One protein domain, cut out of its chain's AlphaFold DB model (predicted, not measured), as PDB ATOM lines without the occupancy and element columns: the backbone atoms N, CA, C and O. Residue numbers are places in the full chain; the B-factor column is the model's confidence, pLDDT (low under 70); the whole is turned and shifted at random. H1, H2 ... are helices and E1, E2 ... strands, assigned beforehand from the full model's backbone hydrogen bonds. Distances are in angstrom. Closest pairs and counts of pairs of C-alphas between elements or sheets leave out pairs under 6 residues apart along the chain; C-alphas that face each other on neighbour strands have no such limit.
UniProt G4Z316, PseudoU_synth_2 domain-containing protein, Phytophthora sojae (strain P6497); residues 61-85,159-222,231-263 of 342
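This is residues 61 to 85, 159 to 222 and 231 to 263 of the 342 residues of the protein "PseudoU_synth_2 domain-containing protein" of Phytophthora sojae (strain P6497) (UniProt G4Z316). Two small three-stranded sheets make two lobes set one after the other along the longest axis, with the short helices H2 and H3 on the chain between them. The first lobe is E1, E2 and E3 with short H1 at its rim; the second is E4, E5 and E6, with H5 at its far end and H4, the longest helix, running away from it. The 122 printed residues hold five named helices and six named strands, in the order E1 H1 E2 E3 H2 H3 E4 E5 H4 E6 H5. The sheets run E1 E2 E3 and E4 E5 E6, both antiparallel, and the class is mixed, helices and strands. The whole is compact, with a radius of gyration of the C-alphas of 14.4 A and spans of 44 by 32 by 26 A.

Start at E1, residues 61 to 64, antiparallel to E2, residues 78 to 84; N 63 and O 81 are 3.0 A apart, within hydrogen-bond range. On the other side of E2 is E3, residues 159 to 163, antiparallel, with N 161 and O 80 at 2.8 A. H1, residues 71 to 74, only grazes this sheet; its closest C-alpha pair with E3 is Asn 72 and Pro 162, 5.8 A. H2, residues 169 to 172, also only grazes it, and meets H3, residues 175 to 179, only through their link. Next find the hairpin of E4, residues 180 to 183, and E5, residues 187 to 192, with N 189 and O 182 at 2.8 A. E5 is the inner strand, and E6, residues 246 to 251, is its other antiparallel neighbour, with N 190 and O 248 at 2.9 A. H3 is on this sheet, over none of its strands, at a height of 4.8 A. H4, residues 209 to 221, touches H3 with residues 212 to 217 alone; the closest C-alphas are Ser 176 and Leu 213, 6.1 A. H5, residues 254 to 263, only grazes the second sheet; C-alphas 251 and 257, the closest of E6 and H5, are 5.1 A apart. Every O i to N i+4 pair is within hydrogen-bond range in H3, H4 and H5; H1 and H2 are too short for one.

Find C-alpha 61 at (290.995, 110.992, 302.772), where E1 begins. E2 is 20.3 A long, E5 14.9 A and E6 16.5 A. H4 runs 18.7 A from C-alpha 209 at (291.251, 126.412, 299.324), and H5 14.4 A to C-alpha 263 at (293.323, 149.020, 296.742).

The C-alphas farthest apart, Ala 68 and Asn 255, are 44.1 A apart. Residues 86 to 158 and 223 to 230 are not printed, with C-alpha gaps of 12.9 A and 11.5 A. The link E5 to H4 is long. The model's pLDDT is under 70 at residues 166 to 177, 218 to 222 and 231.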
ATOM      1  N   HIS A  61     290.321 112.093 303.442       88.50
ATOM      2  CA  HIS A  61     290.995 110.992 302.772       88.50
ATOM      3  C   HIS A  61     291.682 111.480 301.509       88.50
ATOM      4  O   HIS A  61     291.189 112.369 300.807       88.50
ATOM      5  N   TYR A  62     292.806 110.844 301.214       87.94
ATOM      6  CA  TYR A  62     293.582 111.075 300.014       87.94
ATOM      7  C   TYR A  62     293.860 109.738 299.341       87.94
ATOM      8  O   TYR A  62     294.212 108.765 300.004       87.94
ATOM      9  N   GLN A  63     293.707 109.694 298.023       89.56
ATOM     10  CA  GLN A  63     294.010 108.514 297.223       89.56
ATOM     11  C   GLN A  63     294.652 108.929 295.902       89.56
ATOM     12  O   GLN A  63     294.216 109.900 295.280       89.56
ATOM     13  N   ALA A  64     295.654 108.180 295.439       89.38
ATOM     14  CA  ALA A  64     296.233 108.380 294.115       89.38
ATOM     15  C   ALA A  64     295.143 108.373 293.028       89.38
ATOM     16  O   ALA A  64     294.239 107.529 293.010       89.38
ATOM     17  N   CYS A  65     295.203 109.343 292.119       90.62
ATOM     18  CA  CYS A  65     294.216 109.482 291.064       90.62
ATOM     19  C   CYS A  65     294.440 108.430 289.972       90.62
ATOM     20  O   CYS A  65     295.377 108.524 289.185       90.62
ATOM     21  N   ALA A  66     293.522 107.471 289.867       89.69
ATOM     22  CA  ALA A  66     293.552 106.448 288.819       89.69
ATOM     23  C   ALA A  66     292.848 106.872 287.511       89.69
ATOM     24  O   ALA A  66     292.875 106.137 286.526       89.69
ATOM     25  N   SER A  67     292.201 108.045 287.468       90.56
ATOM     26  CA  SER A  67     291.426 108.468 286.293       90.56
ATOM     27  C   SER A  67     292.335 108.784 285.101       90.56
ATOM     28  O   SER A  67     293.233 109.622 285.204       90.56
ATOM     29  N   ALA A  68     292.079 108.141 283.958       86.56
ATOM     30  CA  ALA A  68     292.779 108.400 282.696       86.56
ATOM     31  C   ALA A  68     292.399 109.751 282.059       86.56
ATOM     32  O   ALA A  68     293.150 110.285 281.253       86.56
ATOM     33  N   THR A  69     291.254 110.324 282.439       91.19
ATOM     34  CA  THR A  69     290.742 111.602 281.914       91.19
ATOM     35  C   THR A  69     290.956 112.768 282.879       91.19
ATOM     36  O   THR A  69     290.413 113.856 282.686       91.19
ATOM     37  N   CYS A  70     291.730 112.564 283.948       90.31
ATOM     38  CA  CYS A  70     292.042 113.623 284.898       90.31
ATOM     39  C   CYS A  70     292.849 114.734 284.215       90.31
ATOM     40  O   CYS A  70     293.950 114.485 283.732       90.31
ATOM     41  N   ALA A  71     292.339 115.970 284.245       88.06
ATOM     42  CA  ALA A  71     292.999 117.122 283.627       88.06
ATOM     43  C   ALA A  71     294.441 117.332 284.127       88.06
ATOM     44  O   ALA A  71     295.318 117.624 283.324       88.06
ATOM     45  N   ASN A  72     294.700 117.114 285.422       87.69
ATOM     46  CA  ASN A  72     296.047 117.229 285.994       87.69
ATOM     47  C   ASN A  72     297.004 116.174 285.407       87.69
ATOM     48  O   ASN A  72     298.116 116.512 285.018       87.69
ATOM     49  N   ARG A  73     296.541 114.919 285.270       87.06
ATOM     50  CA  ARG A  73     297.333 113.819 284.686       87.06
ATOM     51  C   ARG A  73     297.562 113.994 283.192       87.06
ATOM     52  O   ARG A  73     298.660 113.750 282.709       87.06
ATOM     53  N   VAL A  74     296.548 114.463 282.466       87.56
ATOM     54  CA  VAL A  74     296.665 114.807 281.041       87.56
ATOM     55  C   VAL A  74     297.653 115.960 280.832       87.56
ATOM     56  O   VAL A  74     298.367 115.974 279.836       87.56
ATOM     57  N   ALA A  75     297.744 116.891 281.784       84.75
ATOM     58  CA  ALA A  75     298.738 117.963 281.789       84.75
ATOM     59  C   ALA A  75     300.147 117.509 282.236       84.75
ATOM     60  O   ALA A  75     301.031 118.348 282.380       84.75
ATOM     61  N   GLY A  76     300.367 116.209 282.464       83.19
ATOM     62  CA  GLY A  76     301.669 115.645 282.830       83.19
ATOM     63  C   GLY A  76     302.029 115.745 284.315       83.19
ATOM     64  O   GLY A  76     303.156 115.425 284.675       83.19
ATOM     65  N   SER A  77     301.107 116.178 285.181       82.75
ATOM     66  CA  SER A  77     301.306 116.178 286.636       82.75
ATOM     67  C   SER A  77     300.713 114.931 287.282       82.75
ATOM     68  O   SER A  77     299.642 114.459 286.887       82.75
ATOM     69  N   ASP A  78     301.334 114.459 288.356       87.62
ATOM     70  CA  ASP A  78     300.690 113.494 289.234       87.62
ATOM     71  C   ASP A  78     299.469 114.117 289.922       87.62
ATOM     72  O   ASP A  78     299.307 115.339 290.032       87.62
ATOM     73  N   CYS A  79     298.533 113.269 290.344       88.88
ATOM     74  CA  CYS A  79     297.297 113.744 290.941       88.88
ATOM     75  C   CYS A  79     296.829 112.846 292.076       88.88
ATOM     76  O   CYS A  79     296.850 111.621 291.974       88.88
ATOM     77  N   VAL A  80     296.313 113.481 293.123       90.75
ATOM     78  CA  VAL A  80     295.640 112.832 294.243       90.75
ATOM     79  C   VAL A  80     294.206 113.339 294.332       90.75
ATOM     80  O   VAL A  80     293.920 114.519 294.132       90.75
ATOM     81  N   VAL A  81     293.279 112.430 294.613       91.88
ATOM     82  CA  VAL A  81     291.880 112.744 294.884       91.88
ATOM     83  C   VAL A  81     291.720 112.934 296.383       91.88
ATOM     84  O   VAL A  81     291.995 112.023 297.160       91.88
ATOM     85  N   ARG A  82     291.253 114.118 296.778       92.12
ATOM     86  CA  ARG A  82     290.857 114.421 298.153       92.12
ATOM     87  C   ARG A  82     289.353 114.249 298.305       92.12
ATOM     88  O   ARG A  82     288.576 114.868 297.571       92.12
ATOM     89  N   SER A  83     288.938 113.451 299.279       93.19
ATOM     90  CA  SER A  83     287.537 113.265 299.659       93.19
ATOM     91  C   SER A  83     287.325 113.547 301.140       93.19
ATOM     92  O   SER A  83     288.235 113.426 301.955       93.19
ATOM     93  N   ILE A  84     286.102 113.946 301.469       92.81
ATOM     94  CA  ILE A  84     285.684 114.293 302.825       92.81
ATOM     95  C   ILE A  84     284.610 113.302 303.225       92.81
ATOM     96  O   ILE A  84     283.648 113.115 302.472       92.81
ATOM     97  N   GLU A  85     284.781 112.663 304.377       93.56
ATOM     98  CA  GLU A  85     283.754 111.788 304.925       93.56
ATOM     99  C   GLU A  85     282.448 112.576 305.121       93.56
ATOM    100  O   GLU A  85     282.492 113.729 305.563       93.56
ATOM    101  N   VAL A 159     287.809 116.445 295.179       93.88
ATOM    102  CA  VAL A 159     288.624 117.379 294.391       93.88
ATOM    103  C   VAL A 159     289.930 116.723 293.960       93.88
ATOM    104  O   VAL A 159     290.516 115.934 294.697       93.88
ATOM    105  N   HIS A 160     290.371 117.048 292.747       92.38
ATOM    106  CA  HIS A 160     291.628 116.571 292.179       92.38
ATOM    107  C   HIS A 160     292.730 117.585 292.464       92.38
ATOM    108  O   HIS A 160     292.629 118.740 292.051       92.38
ATOM    109  N   LEU A 161     293.776 117.147 293.152       89.88
ATOM    110  CA  LEU A 161     294.906 117.973 293.556       89.88
ATOM    111  C   LEU A 161     296.132 117.574 292.734       89.88
ATOM    112  O   LEU A 161     296.453 116.383 292.711       89.88
ATOM    113  N   PRO A 162     296.786 118.510 292.029       87.88
ATOM    114  CA  PRO A 162     298.056 118.223 291.375       87.88
ATOM    115  C   PRO A 162     299.166 118.086 292.429       87.88
ATOM    116  O   PRO A 162     299.262 118.924 293.330       87.88
ATOM    117  N   VAL A 163     299.981 117.038 292.304       81.62
ATOM    118  CA  VAL A 163     301.147 116.744 293.157       81.62
ATOM    119  C   VAL A 163     302.350 116.361 292.287       81.62
ATOM    120  O   VAL A 163     302.176 116.084 291.103       81.62
ATOM    121  N   ASP A 164     303.562 116.397 292.847       74.19
ATOM    122  CA  ASP A 164     304.792 116.040 292.110       74.19
ATOM    123  C   ASP A 164     305.072 114.538 292.165       74.19
ATOM    124  O   ASP A 164     305.615 113.981 291.220       74.19
ATOM    125  N   ASP A 165     304.664 113.894 293.260       72.69
ATOM    126  CA  ASP A 165     304.769 112.456 293.468       72.69
ATOM    127  C   ASP A 165     303.499 111.956 294.170       72.69
ATOM    128  O   ASP A 165     303.256 112.248 295.344       72.69
ATOM    129  N   ALA A 166     302.663 111.208 293.445       68.44
ATOM    130  CA  ALA A 166     301.434 110.627 293.991       68.44
ATOM    131  C   ALA A 166     301.676 109.455 294.961       68.44
ATOM    132  O   ALA A 166     300.727 109.004 295.608       68.44
ATOM    133  N   THR A 167     302.907 108.941 295.061       66.19
ATOM    134  CA  THR A 167     303.260 107.785 295.900       66.19
ATOM    135  C   THR A 167     303.673 108.174 297.317       66.19
ATOM    136  O   THR A 167     303.548 107.366 298.239       66.19
ATOM    137  N   ASN A 168     304.098 109.423 297.528       63.38
ATOM    138  CA  ASN A 168     304.577 109.888 298.824       63.38
ATOM    139  C   ASN A 168     303.511 110.690 299.583       63.38
ATOM    140  O   ASN A 168     303.293 111.877 299.334       63.38
ATOM    141  N   SER A 169     302.890 110.052 300.582       56.28
ATOM    142  CA  SER A 169     301.838 110.667 301.404       56.28
ATOM    143  C   SER A 169     302.290 111.913 302.182       56.28
ATOM    144  O   SER A 169     301.431 112.695 302.583       56.28
ATOM    145  N   SER A 170     303.595 112.135 302.397       57.94
ATOM    146  CA  SER A 170     304.090 113.341 303.086       57.94
ATOM    147  C   SER A 170     303.938 114.619 302.251       57.94
ATOM    148  O   SER A 170     303.754 115.696 302.818       57.94
ATOM    149  N   THR A 171     303.902 114.507 300.916       56.81
ATOM    150  CA  THR A 171     303.652 115.639 300.000       56.81
ATOM    151  C   THR A 171     302.232 116.204 300.129       56.81
ATOM    152  O   THR A 171     301.984 117.363 299.800       56.81
ATOM    153  N   LEU A 172     301.298 115.407 300.662       56.97
ATOM    154  CA  LEU A 172     299.896 115.776 300.867       56.97
ATOM    155  C   LEU A 172     299.648 116.517 302.182       56.97
ATOM    156  O   LEU A 172     298.627 117.190 302.314       56.97
ATOM    157  N   THR A 173     300.575 116.399 303.134       54.53
ATOM    158  CA  THR A 173     300.514 117.033 304.462       54.53
ATOM    159  C   THR A 173     301.093 118.454 304.459       54.53
ATOM    160  O   THR A 173     301.088 119.117 305.489       54.53
ATOM    161  N   SER A 174     301.615 118.922 303.319       60.22
ATOM    162  CA  SER A 174     302.110 120.292 303.158       60.22
ATOM    163  C   SER A 174     301.675 120.876 301.816       60.22
ATOM    164  O   SER A 174     302.484 121.309 300.991       60.22
ATOM    165  N   LEU A 175     300.357 120.907 301.581       64.31
ATOM    166  CA  LEU A 175     299.785 121.615 300.423       64.31
ATOM    167  C   LEU A 175     300.204 123.095 300.421       64.31
ATOM    168  O   LEU A 175     300.324 123.719 299.365       64.31
ATOM    169  N   SER A 176     300.463 123.643 301.613       61.28
ATOM    170  CA  SER A 176     300.988 124.988 301.805       61.28
ATOM    171  C   SER A 176     302.366 125.211 301.180       61.28
ATOM    172  O   SER A 176     302.573 126.272 300.602       61.28
ATOM    173  N   ALA A 177     303.290 124.248 301.212       65.56
ATOM    174  CA  ALA A 177     304.625 124.447 300.641       65.56
ATOM    175  C   ALA A 177     304.610 124.565 299.108       65.56
ATOM    176  O   ALA A 177     305.424 125.287 298.542       65.56
ATOM    177  N   ARG A 178     303.673 123.885 298.435       73.69
ATOM    178  CA  ARG A 178     303.576 123.900 296.968       73.69
ATOM    179  C   ARG A 178     302.817 125.113 296.442       73.69
ATOM    180  O   ARG A 178     303.203 125.694 295.435       73.69
ATOM    181  N   TRP A 179     301.681 125.438 297.055       86.69
ATOM    182  CA  TRP A 179     300.784 126.452 296.496       86.69
ATOM    183  C   TRP A 179     301.114 127.858 296.967       86.69
ATOM    184  O   TRP A 179     300.649 128.807 296.351       86.69
ATOM    185  N   ILE A 180     301.871 128.038 298.049       88.94
ATOM    186  CA  ILE A 180     302.221 129.375 298.528       88.94
ATOM    187  C   ILE A 180     303.407 129.894 297.719       88.94
ATOM    188  O   ILE A 180     304.524 129.408 297.840       88.94
ATOM    189  N   HIS A 181     303.144 130.915 296.911       90.44
ATOM    190  CA  HIS A 181     304.157 131.622 296.139       90.44
ATOM    191  C   HIS A 181     304.884 132.677 296.987       90.44
ATOM    192  O   HIS A 181     306.082 132.890 296.830       90.44
ATOM    193  N   LEU A 182     304.157 133.338 297.894       92.06
ATOM    194  CA  LEU A 182     304.699 134.340 298.812       92.06
ATOM    195  C   LEU A 182     303.934 134.305 300.134       92.06
ATOM    196  O   LEU A 182     302.705 134.246 300.144       92.06
ATOM    197  N   GLU A 183     304.648 134.427 301.245       92.00
ATOM    198  CA  GLU A 183     304.069 134.581 302.577       92.00
ATOM    199  C   GLU A 183     304.759 135.728 303.318       92.00
ATOM    200  O   GLU A 183     305.983 135.805 303.369       92.00
ATOM    201  N   THR A 184     303.956 136.627 303.886       93.88
ATOM    202  CA  THR A 184     304.401 137.702 304.780       93.88
ATOM    203  C   THR A 184     303.637 137.623 306.099       93.88
ATOM    204  O   THR A 184     302.716 136.814 306.252       93.88
ATOM    205  N   ASP A 185     303.954 138.497 307.051       91.62
ATOM    206  CA  ASP A 185     303.214 138.590 308.317       91.62
ATOM    207  C   ASP A 185     301.741 138.984 308.124       91.62
ATOM    208  O   ASP A 185     300.888 138.661 308.950       91.62
ATOM    209  N   GLU A 186     301.401 139.636 307.007       93.25
ATOM    210  CA  GLU A 186     300.058 140.172 306.767       93.25
ATOM    211  C   GLU A 186     299.241 139.387 305.728       93.25
ATOM    212  O   GLU A 186     298.002 139.437 305.760       93.25
ATOM    213  N   LEU A 187     299.892 138.695 304.785       93.75
ATOM    214  CA  LEU A 187     299.220 138.047 303.654       93.75
ATOM    215  C   LEU A 187     299.947 136.806 303.121       93.75
ATOM    216  O   LEU A 187     301.106 136.548 303.425       93.75
ATOM    217  N   LEU A 188     299.229 136.067 302.281       93.38
ATOM    218  CA  LEU A 188     299.691 134.956 301.461       93.38
ATOM    219  C   LEU A 188     299.319 135.235 300.004       93.38
ATOM    220  O   LEU A 188     298.193 135.653 299.717       93.38
ATOM    221  N   VAL A 189     300.228 134.939 299.084       94.81
ATOM    222  CA  VAL A 189     299.927 134.789 297.661       94.81
ATOM    223  C   VAL A 189     300.007 133.310 297.345       94.81
ATOM    224  O   VAL A 189     301.042 132.683 297.565       94.81
ATOM    225  N   VAL A 190     298.907 132.755 296.847       93.69
ATOM    226  CA  VAL A 190     298.808 131.336 296.513       93.69
ATOM    227  C   VAL A 190     298.578 131.142 295.025       93.69
ATOM    228  O   VAL A 190     297.737 131.822 294.441       93.69
ATOM    229  N   ASP A 191     299.290 130.201 294.421       93.31
ATOM    230  CA  ASP A 191     298.990 129.677 293.097       93.31
ATOM    231  C   ASP A 191     297.904 128.604 293.221       93.31
ATOM    232  O   ASP A 191     298.141 127.446 293.574       93.31
ATOM    233  N   LYS A 192     296.651 129.025 293.027       93.38
ATOM    234  CA  LYS A 192     295.490 128.160 293.213       93.38
ATOM    235  C   LYS A 192     295.392 127.165 292.049       93.38
ATOM    236  O   LYS A 192     295.222 127.604 290.908       93.38
ATOM    237  N   PRO A 193     295.295 125.846 292.300       91.19
ATOM    238  CA  PRO A 193     294.992 124.882 291.246       91.19
ATOM    239  C   PRO A 193     293.603 125.092 290.636       91.19
ATOM    240  O   PRO A 193     292.671 125.573 291.297       91.19
ATOM    241  N   SER A 194     293.413 124.652 289.394       91.81
ATOM    242  CA  SER A 194     292.070 124.504 288.825       91.81
ATOM    243  C   SER A 194     291.296 123.384 289.537       91.81
ATOM    244  O   SER A 194     291.869 122.447 290.083       91.81
ATOM    245  N   GLY A 195     289.968 123.484 289.564       91.62
ATOM    246  CA  GLY A 195     289.066 122.503 290.168       91.62
ATOM    247  C   GLY A 195     288.672 122.792 291.620       91.62
ATOM    248  O   GLY A 195     287.667 122.239 292.074       91.62
ATOM    249  N   ILE A 196     289.378 123.701 292.305       93.31
ATOM    250  CA  ILE A 196     289.203 124.007 293.734       93.31
ATOM    251  C   ILE A 196     288.521 125.375 293.930       93.31
ATOM    252  O   ILE A 196     288.989 126.381 293.378       93.31
ATOM    253  N   PRO A 197     287.426 125.462 294.712       95.56
ATOM    254  CA  PRO A 197     286.809 126.735 295.071       95.56
ATOM    255  C   PRO A 197     287.649 127.492 296.105       95.56
ATOM    256  O   PRO A 197     288.196 126.903 297.032       95.56
ATOM    257  N   VAL A 198     287.708 128.820 295.983       95.81
ATOM    258  CA  VAL A 198     288.501 129.676 296.886       95.81
ATOM    259  C   VAL A 198     288.033 129.584 298.342       95.81
ATOM    260  O   VAL A 198     288.828 129.339 299.240       95.81
ATOM    261  N   HIS A 199     286.738 129.774 298.576       93.25
ATOM    262  CA  HIS A 199     286.116 129.793 299.902       93.25
ATOM    263  C   HIS A 199     284.905 128.852 299.914       93.25
ATOM    264  O   HIS A 199     284.426 128.492 298.830       93.25
ATOM    265  N   PRO A 200     284.386 128.468 301.097       91.94
ATOM    266  CA  PRO A 200     283.208 127.618 301.198       91.94
ATOM    267  C   PRO A 200     282.054 128.147 300.362       91.94
ATOM    268  O   PRO A 200     281.604 129.283 300.530       91.94
ATOM    269  N   THR A 201     281.585 127.335 299.426       88.12
ATOM    270  CA  THR A 201     280.535 127.726 298.499       88.12
ATOM    271  C   THR A 201     279.846 126.507 297.909       88.12
ATOM    272  O   THR A 201     280.470 125.481 297.630       88.12
ATOM    273  N   GLY A 202     278.534 126.614 297.700       86.12
ATOM    274  CA  GLY A 202     277.734 125.514 297.167       86.12
ATOM    275  C   GLY A 202     277.921 124.235 297.984       86.12
ATOM    276  O   GLY A 202     277.740 124.236 299.203       86.12
ATOM    277  N   SER A 203     278.282 123.144 297.314       88.62
ATOM    278  CA  SER A 203     278.541 121.831 297.915       88.62
ATOM    279  C   SER A 203     279.923 121.684 298.557       88.62
ATOM    280  O   SER A 203     280.161 120.654 299.169       88.62
ATOM    281  N   TYR A 204     280.808 122.678 298.446       92.50
ATOM    282  CA  TYR A 204     282.178 122.619 298.956       92.50
ATOM    283  C   TYR A 204     282.314 123.465 300.222       92.50
ATOM    284  O   TYR A 204     281.984 124.651 300.218       92.50
ATOM    285  N   GLN A 205     282.801 122.867 301.300       91.19
ATOM    286  CA  GLN A 205     283.075 123.524 302.572       91.19
ATOM    287  C   GLN A 205     284.513 123.217 302.986       91.19
ATOM    288  O   GLN A 205     285.362 124.097 302.907       91.19
ATOM    289  N   LEU A 206     284.789 121.969 303.360       91.50
ATOM    290  CA  LEU A 206     286.111 121.484 303.731       91.50
ATOM    291  C   LEU A 206     287.010 121.307 302.505       91.50
ATOM    292  O   LEU A 206     288.224 121.425 302.639       91.50
ATOM    293  N   ASN A 207     286.445 121.088 301.310       93.25
ATOM    294  CA  ASN A 207     287.139 121.100 300.010       93.25
ATOM    295  C   ASN A 207     287.316 122.513 299.406       93.25
ATOM    296  O   ASN A 207     287.414 122.650 298.185       93.25
ATOM    297  N   SER A 208     287.349 123.578 300.217       93.56
ATOM    298  CA  SER A 208     287.743 124.918 299.753       93.56
ATOM    299  C   SER A 208     289.217 125.203 300.025       93.56
ATOM    300  O   SER A 208     289.759 124.752 301.029       93.56
ATOM    301  N   LEU A 209     289.846 126.024 299.180       93.38
ATOM    302  CA  LEU A 209     291.251 126.412 299.324       93.38
ATOM    303  C   LEU A 209     291.544 126.986 300.715       93.38
ATOM    304  O   LEU A 209     292.508 126.569 301.346       93.38
ATOM    305  N   THR A 210     290.696 127.893 301.216       92.38
ATOM    306  CA  THR A 210     290.865 128.439 302.572       92.38
ATOM    307  C   THR A 210     290.853 127.345 303.639       92.38
ATOM    308  O   THR A 210     291.808 127.268 304.398       92.38
ATOM    309  N   HIS A 211     289.857 126.450 303.663       89.44
ATOM    310  CA  HIS A 211     289.795 125.374 304.663       89.44
ATOM    311  C   HIS A 211     290.968 124.407 304.545       89.44
ATOM    312  O   HIS A 211     291.495 123.966 305.560       89.44
ATOM    313  N   MET A 212     291.384 124.084 303.320       89.38
ATOM    314  CA  MET A 212     292.519 123.200 303.079       89.38
ATOM    315  C   MET A 212     293.817 123.795 303.619       89.38
ATOM    316  O   MET A 212     294.509 123.121 304.373       89.38
ATOM    317  N   LEU A 213     294.112 125.060 303.305       88.81
ATOM    318  CA  LEU A 213     295.306 125.745 303.809       88.81
ATOM    319  C   LEU A 213     295.271 125.912 305.331       88.81
ATOM    320  O   LEU A 213     296.282 125.721 305.994       88.81
ATOM    321  N   GLN A 214     294.112 126.236 305.903       85.38
ATOM    322  CA  GLN A 214     293.956 126.353 307.354       85.38
ATOM    323  C   GLN A 214     294.195 125.012 308.050       85.38
ATOM    324  O   GLN A 214     294.979 124.940 308.990       85.38
ATOM    325  N   HIS A 215     293.579 123.940 307.547       80.62
ATOM    326  CA  HIS A 215     293.762 122.586 308.063       80.62
ATOM    327  C   HIS A 215     295.230 122.139 308.009       80.62
ATOM    328  O   HIS A 215     295.747 121.625 308.997       80.62
ATOM    329  N   ASP A 216     295.900 122.362 306.876       78.31
ATOM    330  CA  ASP A 216     297.326 122.066 306.676       78.31
ATOM    331  C   ASP A 216     298.198 122.770 307.733       78.31
ATOM    332  O   ASP A 216     299.032 122.153 308.394       78.31
ATOM    333  N   ARG A 217     297.924 124.056 307.993       73.31
ATOM    334  CA  ARG A 217     298.650 124.856 308.989       73.31
ATOM    335  C   ARG A 217     298.325 124.473 310.438       73.31
ATOM    336  O   ARG A 217     299.219 124.538 311.274       73.31
ATOM    337  N   HIS A 218     297.100 124.036 310.742       68.38
ATOM    338  CA  HIS A 218     296.750 123.531 312.079       68.38
ATOM    339  C   HIS A 218     297.495 122.244 312.440       68.38
ATOM    340  O   HIS A 218     297.823 122.041 313.608       68.38
ATOM    341  N   GLY A 219     297.759 121.377 311.455       59.06
ATOM    342  CA  GLY A 219     298.567 120.173 311.652       59.06
ATOM    343  C   GLY A 219     299.997 120.506 312.081       59.06
ATOM    344  O   GLY A 219     300.485 119.932 313.048       59.06
ATOM    345  N   ALA A 220     300.617 121.499 311.435       53.44
ATOM    346  CA  ALA A 220     301.994 121.921 311.704       53.44
ATOM    347  C   ALA A 220     302.193 122.649 313.052       53.44
ATOM    348  O   ALA A 220     303.308 122.707 313.565       53.44
ATOM    349  N   THR A 221     301.140 123.233 313.636       49.62
ATOM    350  CA  THR A 221     301.225 123.957 314.920       49.62
ATOM    351  C   THR A 221     301.047 123.067 316.150       49.62
ATOM    352  O   THR A 221     301.372 123.505 317.250       49.62
ATOM    353  N   LYS A 222     300.561 121.824 316.002       47.06
ATOM    354  CA  LYS A 222     300.394 120.894 317.136       47.06
ATOM    355  C   LYS A 222     301.719 120.431 317.751       47.06
ATOM    356  O   LYS A 222     301.723 120.053 318.915       47.06
ATOM    357  N   THR A 231     293.375 129.667 315.617       60.50
ATOM    358  CA  THR A 231     293.012 129.204 314.289       60.50
ATOM    359  C   THR A 231     293.382 130.300 313.284       60.50
ATOM    360  O   THR A 231     292.774 131.367 313.276       60.50
ATOM    361  N   LEU A 232     294.431 130.086 312.480       73.50
ATOM    362  CA  LEU A 232     294.842 131.014 311.429       73.50
ATOM    363  C   LEU A 232     293.661 131.233 310.472       73.50
ATOM    364  O   LEU A 232     293.349 130.381 309.640       73.50
ATOM    365  N   GLU A 233     292.960 132.358 310.597       84.75
ATOM    366  CA  GLU A 233     291.850 132.685 309.706       84.75
ATOM    367  C   GLU A 233     292.376 133.340 308.424       84.75
ATOM    368  O   GLU A 233     293.064 134.359 308.469       84.75
ATOM    369  N   LEU A 234     292.067 132.749 307.265       91.62
ATOM    370  CA  LEU A 234     292.489 133.269 305.964       91.62
ATOM    371  C   LEU A 234     291.326 133.953 305.249       91.62
ATOM    372  O   LEU A 234     290.265 133.363 305.037       91.62
ATOM    373  N   PHE A 235     291.552 135.190 304.817       94.69
ATOM    374  CA  PHE A 235     290.539 136.051 304.217       94.69
ATOM    375  C   PHE A 235     290.873 136.326 302.746       94.69
ATOM    376  O   PHE A 235     291.790 137.104 302.468       94.69
ATOM    377  N   PRO A 236     290.140 135.747 301.778       95.88
ATOM    378  CA  PRO A 236     290.363 136.037 300.367       95.88
ATOM    379  C   PRO A 236     290.152 137.519 300.050       95.88
ATOM    380  O   PRO A 236     289.100 138.079 300.360       95.88
ATOM    381  N   VAL A 237     291.139 138.138 299.402       95.75
ATOM    382  CA  VAL A 237     291.068 139.537 298.944       95.75
ATOM    383  C   VAL A 237     290.258 139.642 297.650       95.75
ATOM    384  O   VAL A 237     289.476 140.566 297.444       95.75
ATOM    385  N   HIS A 238     290.409 138.657 296.771       93.25
ATOM    386  CA  HIS A 238     289.595 138.487 295.574       93.25
ATOM    387  C   HIS A 238     289.236 137.007 295.408       93.25
ATOM    388  O   HIS A 238     289.536 136.179 296.265       93.25
ATOM    389  N   ARG A 239     288.531 136.666 294.327       93.50
ATOM    390  CA  ARG A 239     288.179 135.280 294.004       93.50
ATOM    391  C   ARG A 239     288.590 134.939 292.580       93.50
ATOM    392  O   ARG A 239     288.498 135.786 291.696       93.50
ATOM    393  N   LEU A 240     288.987 133.690 292.395       95.44
ATOM    394  CA  LEU A 240     289.039 133.002 291.112       95.44
ATOM    395  C   LEU A 240     287.888 131.994 291.075       95.44
ATOM    396  O   LEU A 240     287.454 131.500 292.124       95.44
ATOM    397  N   ASP A 241     287.376 131.703 289.884       94.69
ATOM    398  CA  ASP A 241     286.370 130.660 289.733       94.69
ATOM    399  C   ASP A 241     286.967 129.280 290.004       94.69
ATOM    400  O   ASP A 241     288.183 129.079 289.996       94.69
ATOM    401  N   ARG A 242     286.092 128.302 290.268       93.44
ATOM    402  CA  ARG A 242     286.518 126.940 290.618       93.44
ATOM    403  C   ARG A 242     287.460 126.362 289.560       93.44
ATOM    404  O   ARG A 242     288.451 125.746 289.920       93.44
ATOM    405  N   LEU A 243     287.159 126.573 288.280       93.00
ATOM    406  CA  LEU A 243     287.923 126.035 287.150       93.00
ATOM    407  C   LEU A 243     289.090 126.931 286.699       93.00
ATOM    408  O   LEU A 243     289.864 126.525 285.839       93.00
ATOM    409  N   THR A 244     289.249 128.118 287.281       94.56
ATOM    410  CA  THR A 244     290.353 129.033 286.965       94.56
ATOM    411  C   THR A 244     291.511 128.775 287.921       94.56
ATOM    412  O   THR A 244     291.300 128.784 289.133       94.56
ATOM    413  N   SER A 245     292.714 128.533 287.405       93.38
ATOM    414  CA  SER A 245     293.950 128.481 288.196       93.38
ATOM    415  C   SER A 245     294.637 129.847 288.270       93.38
ATOM    416  O   SER A 245     294.250 130.773 287.556       93.38
ATOM    417  N   GLY A 246     295.648 129.970 289.129       94.75
ATOM    418  CA  GLY A 246     296.547 131.120 289.169       94.75
ATOM    419  C   GLY A 246     296.578 131.844 290.510       94.75
ATOM    420  O   GLY A 246     296.010 131.395 291.510       94.75
ATOM    421  N   LEU A 247     297.243 133.001 290.504       95.81
ATOM    422  CA  LEU A 247     297.568 133.755 291.711       95.81
ATOM    423  C   LEU A 247     296.328 134.317 292.413       95.81
ATOM    424  O   LEU A 247     295.442 134.935 291.815       95.81
ATOM    425  N   LEU A 248     296.297 134.129 293.727       96.25
ATOM    426  CA  LEU A 248     295.246 134.583 294.617       96.25
ATOM    427  C   LEU A 248     295.852 135.154 295.895       96.25
ATOM    428  O   LEU A 248     296.665 134.509 296.548       96.25
ATOM    429  N   ILE A 249     295.392 136.337 296.296       96.06
ATOM    430  CA  ILE A 249     295.819 136.961 297.548       96.06
ATOM    431  C   ILE A 249     294.846 136.588 298.676       96.06
ATOM    432  O   ILE A 249     293.632 136.810 298.573       96.06
ATOM    433  N   LEU A 250     295.386 136.059 299.773       95.75
ATOM    434  CA  LEU A 250     294.691 135.803 301.033       95.75
ATOM    435  C   LEU A 250     295.327 136.668 302.127       95.75
ATOM    436  O   LEU A 250     296.527 136.596 302.353       95.75
ATOM    437  N   ALA A 251     294.549 137.473 302.837       95.94
ATOM    438  CA  ALA A 251     295.050 138.202 303.998       95.94
ATOM    439  C   ALA A 251     294.924 137.353 305.271       95.94
ATOM    440  O   ALA A 251     293.973 136.583 305.412       95.94
ATOM    441  N   LYS A 252     295.829 137.560 306.231       92.81
ATOM    442  CA  LYS A 252     295.797 136.911 307.555       92.81
ATOM    443  C   LYS A 252     294.855 137.609 308.546       92.81
ATOM    444  O   LYS A 252     294.586 137.102 309.628       92.81
ATOM    445  N   THR A 253     294.325 138.784 308.184       92.38
ATOM    446  CA  THR A 253     293.319 139.498 308.982       92.38
ATOM    447  C   THR A 253     292.201 140.077 308.121       92.38
ATOM    448  O   THR A 253     292.412 140.555 307.002       92.38
ATOM    449  N   ALA A 254     290.993 140.142 308.690       92.81
ATOM    450  CA  ALA A 254     289.840 140.758 308.037       92.81
ATOM    451  C   ALA A 254     290.038 142.256 307.741       92.81
ATOM    452  O   ALA A 254     289.355 142.807 306.875       92.81
ATOM    453  N   ASN A 255     290.903 142.948 308.494       94.25
ATOM    454  CA  ASN A 255     291.196 144.358 308.244       94.25
ATOM    455  C   ASN A 255     292.081 144.520 307.010       94.25
ATOM    456  O   ASN A 255     291.708 145.256 306.100       94.25
ATOM    457  N   LYS A 256     293.175 143.755 306.936       94.94
ATOM    458  CA  LYS A 256     294.068 143.771 305.777       94.94
ATOM    459  C   LYS A 256     293.344 143.329 304.505       94.94
ATOM    460  O   LYS A 256     293.491 143.986 303.481       94.94
ATOM    461  N   ALA A 257     292.475 142.313 304.584       95.00
ATOM    462  CA  ALA A 257     291.641 141.902 303.451       95.00
ATOM    463  C   ALA A 257     290.817 143.064 302.881       95.00
ATOM    464  O   ALA A 257     290.776 143.261 301.668       95.00
ATOM    465  N   ARG A 258     290.180 143.859 303.753       92.94
ATOM    466  CA  ARG A 258     289.379 145.026 303.355       92.94
ATOM    467  C   ARG A 258     290.231 146.115 302.712       92.94
ATOM    468  O   ARG A 258     289.803 146.662 301.700       92.94
ATOM    469  N   THR A 259     291.404 146.403 303.273       93.69
ATOM    470  CA  THR A 259     292.346 147.388 302.723       93.69
ATOM    471  C   THR A 259     292.821 146.976 301.332       93.69
ATOM    472  O   THR A 259     292.606 147.718 300.381       93.69
ATOM    473  N   LEU A 260     293.332 145.750 301.183       92.75
ATOM    474  CA  LEU A 260     293.796 145.232 299.892       92.75
ATOM    475  C   LEU A 260     292.655 145.152 298.865       92.75
ATOM    476  O   LEU A 260     292.839 145.477 297.698       92.75
ATOM    477  N   THR A 261     291.442 144.775 299.288       91.94
ATOM    478  CA  THR A 261     290.271 144.770 298.392       91.94
ATOM    479  C   THR A 261     289.958 146.179 297.896       91.94
ATOM    480  O   THR A 261     289.629 146.354 296.727       91.94
ATOM    481  N   ALA A 262     290.047 147.186 298.773       88.12
ATOM    482  CA  ALA A 262     289.846 148.572 298.382       88.12
ATOM    483  C   ALA A 262     290.917 149.002 297.371       88.12
ATOM    484  O   ALA A 262     290.547 149.488 296.306       88.12
ATOM    485  N   GLU A 263     292.195 148.731 297.643       87.50
ATOM    486  CA  GLU A 263     293.323 149.020 296.742       87.50
ATOM    487  C   GLU A 263     293.153 148.379 295.357       87.50
ATOM    488  O   GLU A 263     293.350 149.052 294.351       87.50
TER     489      GLU A 263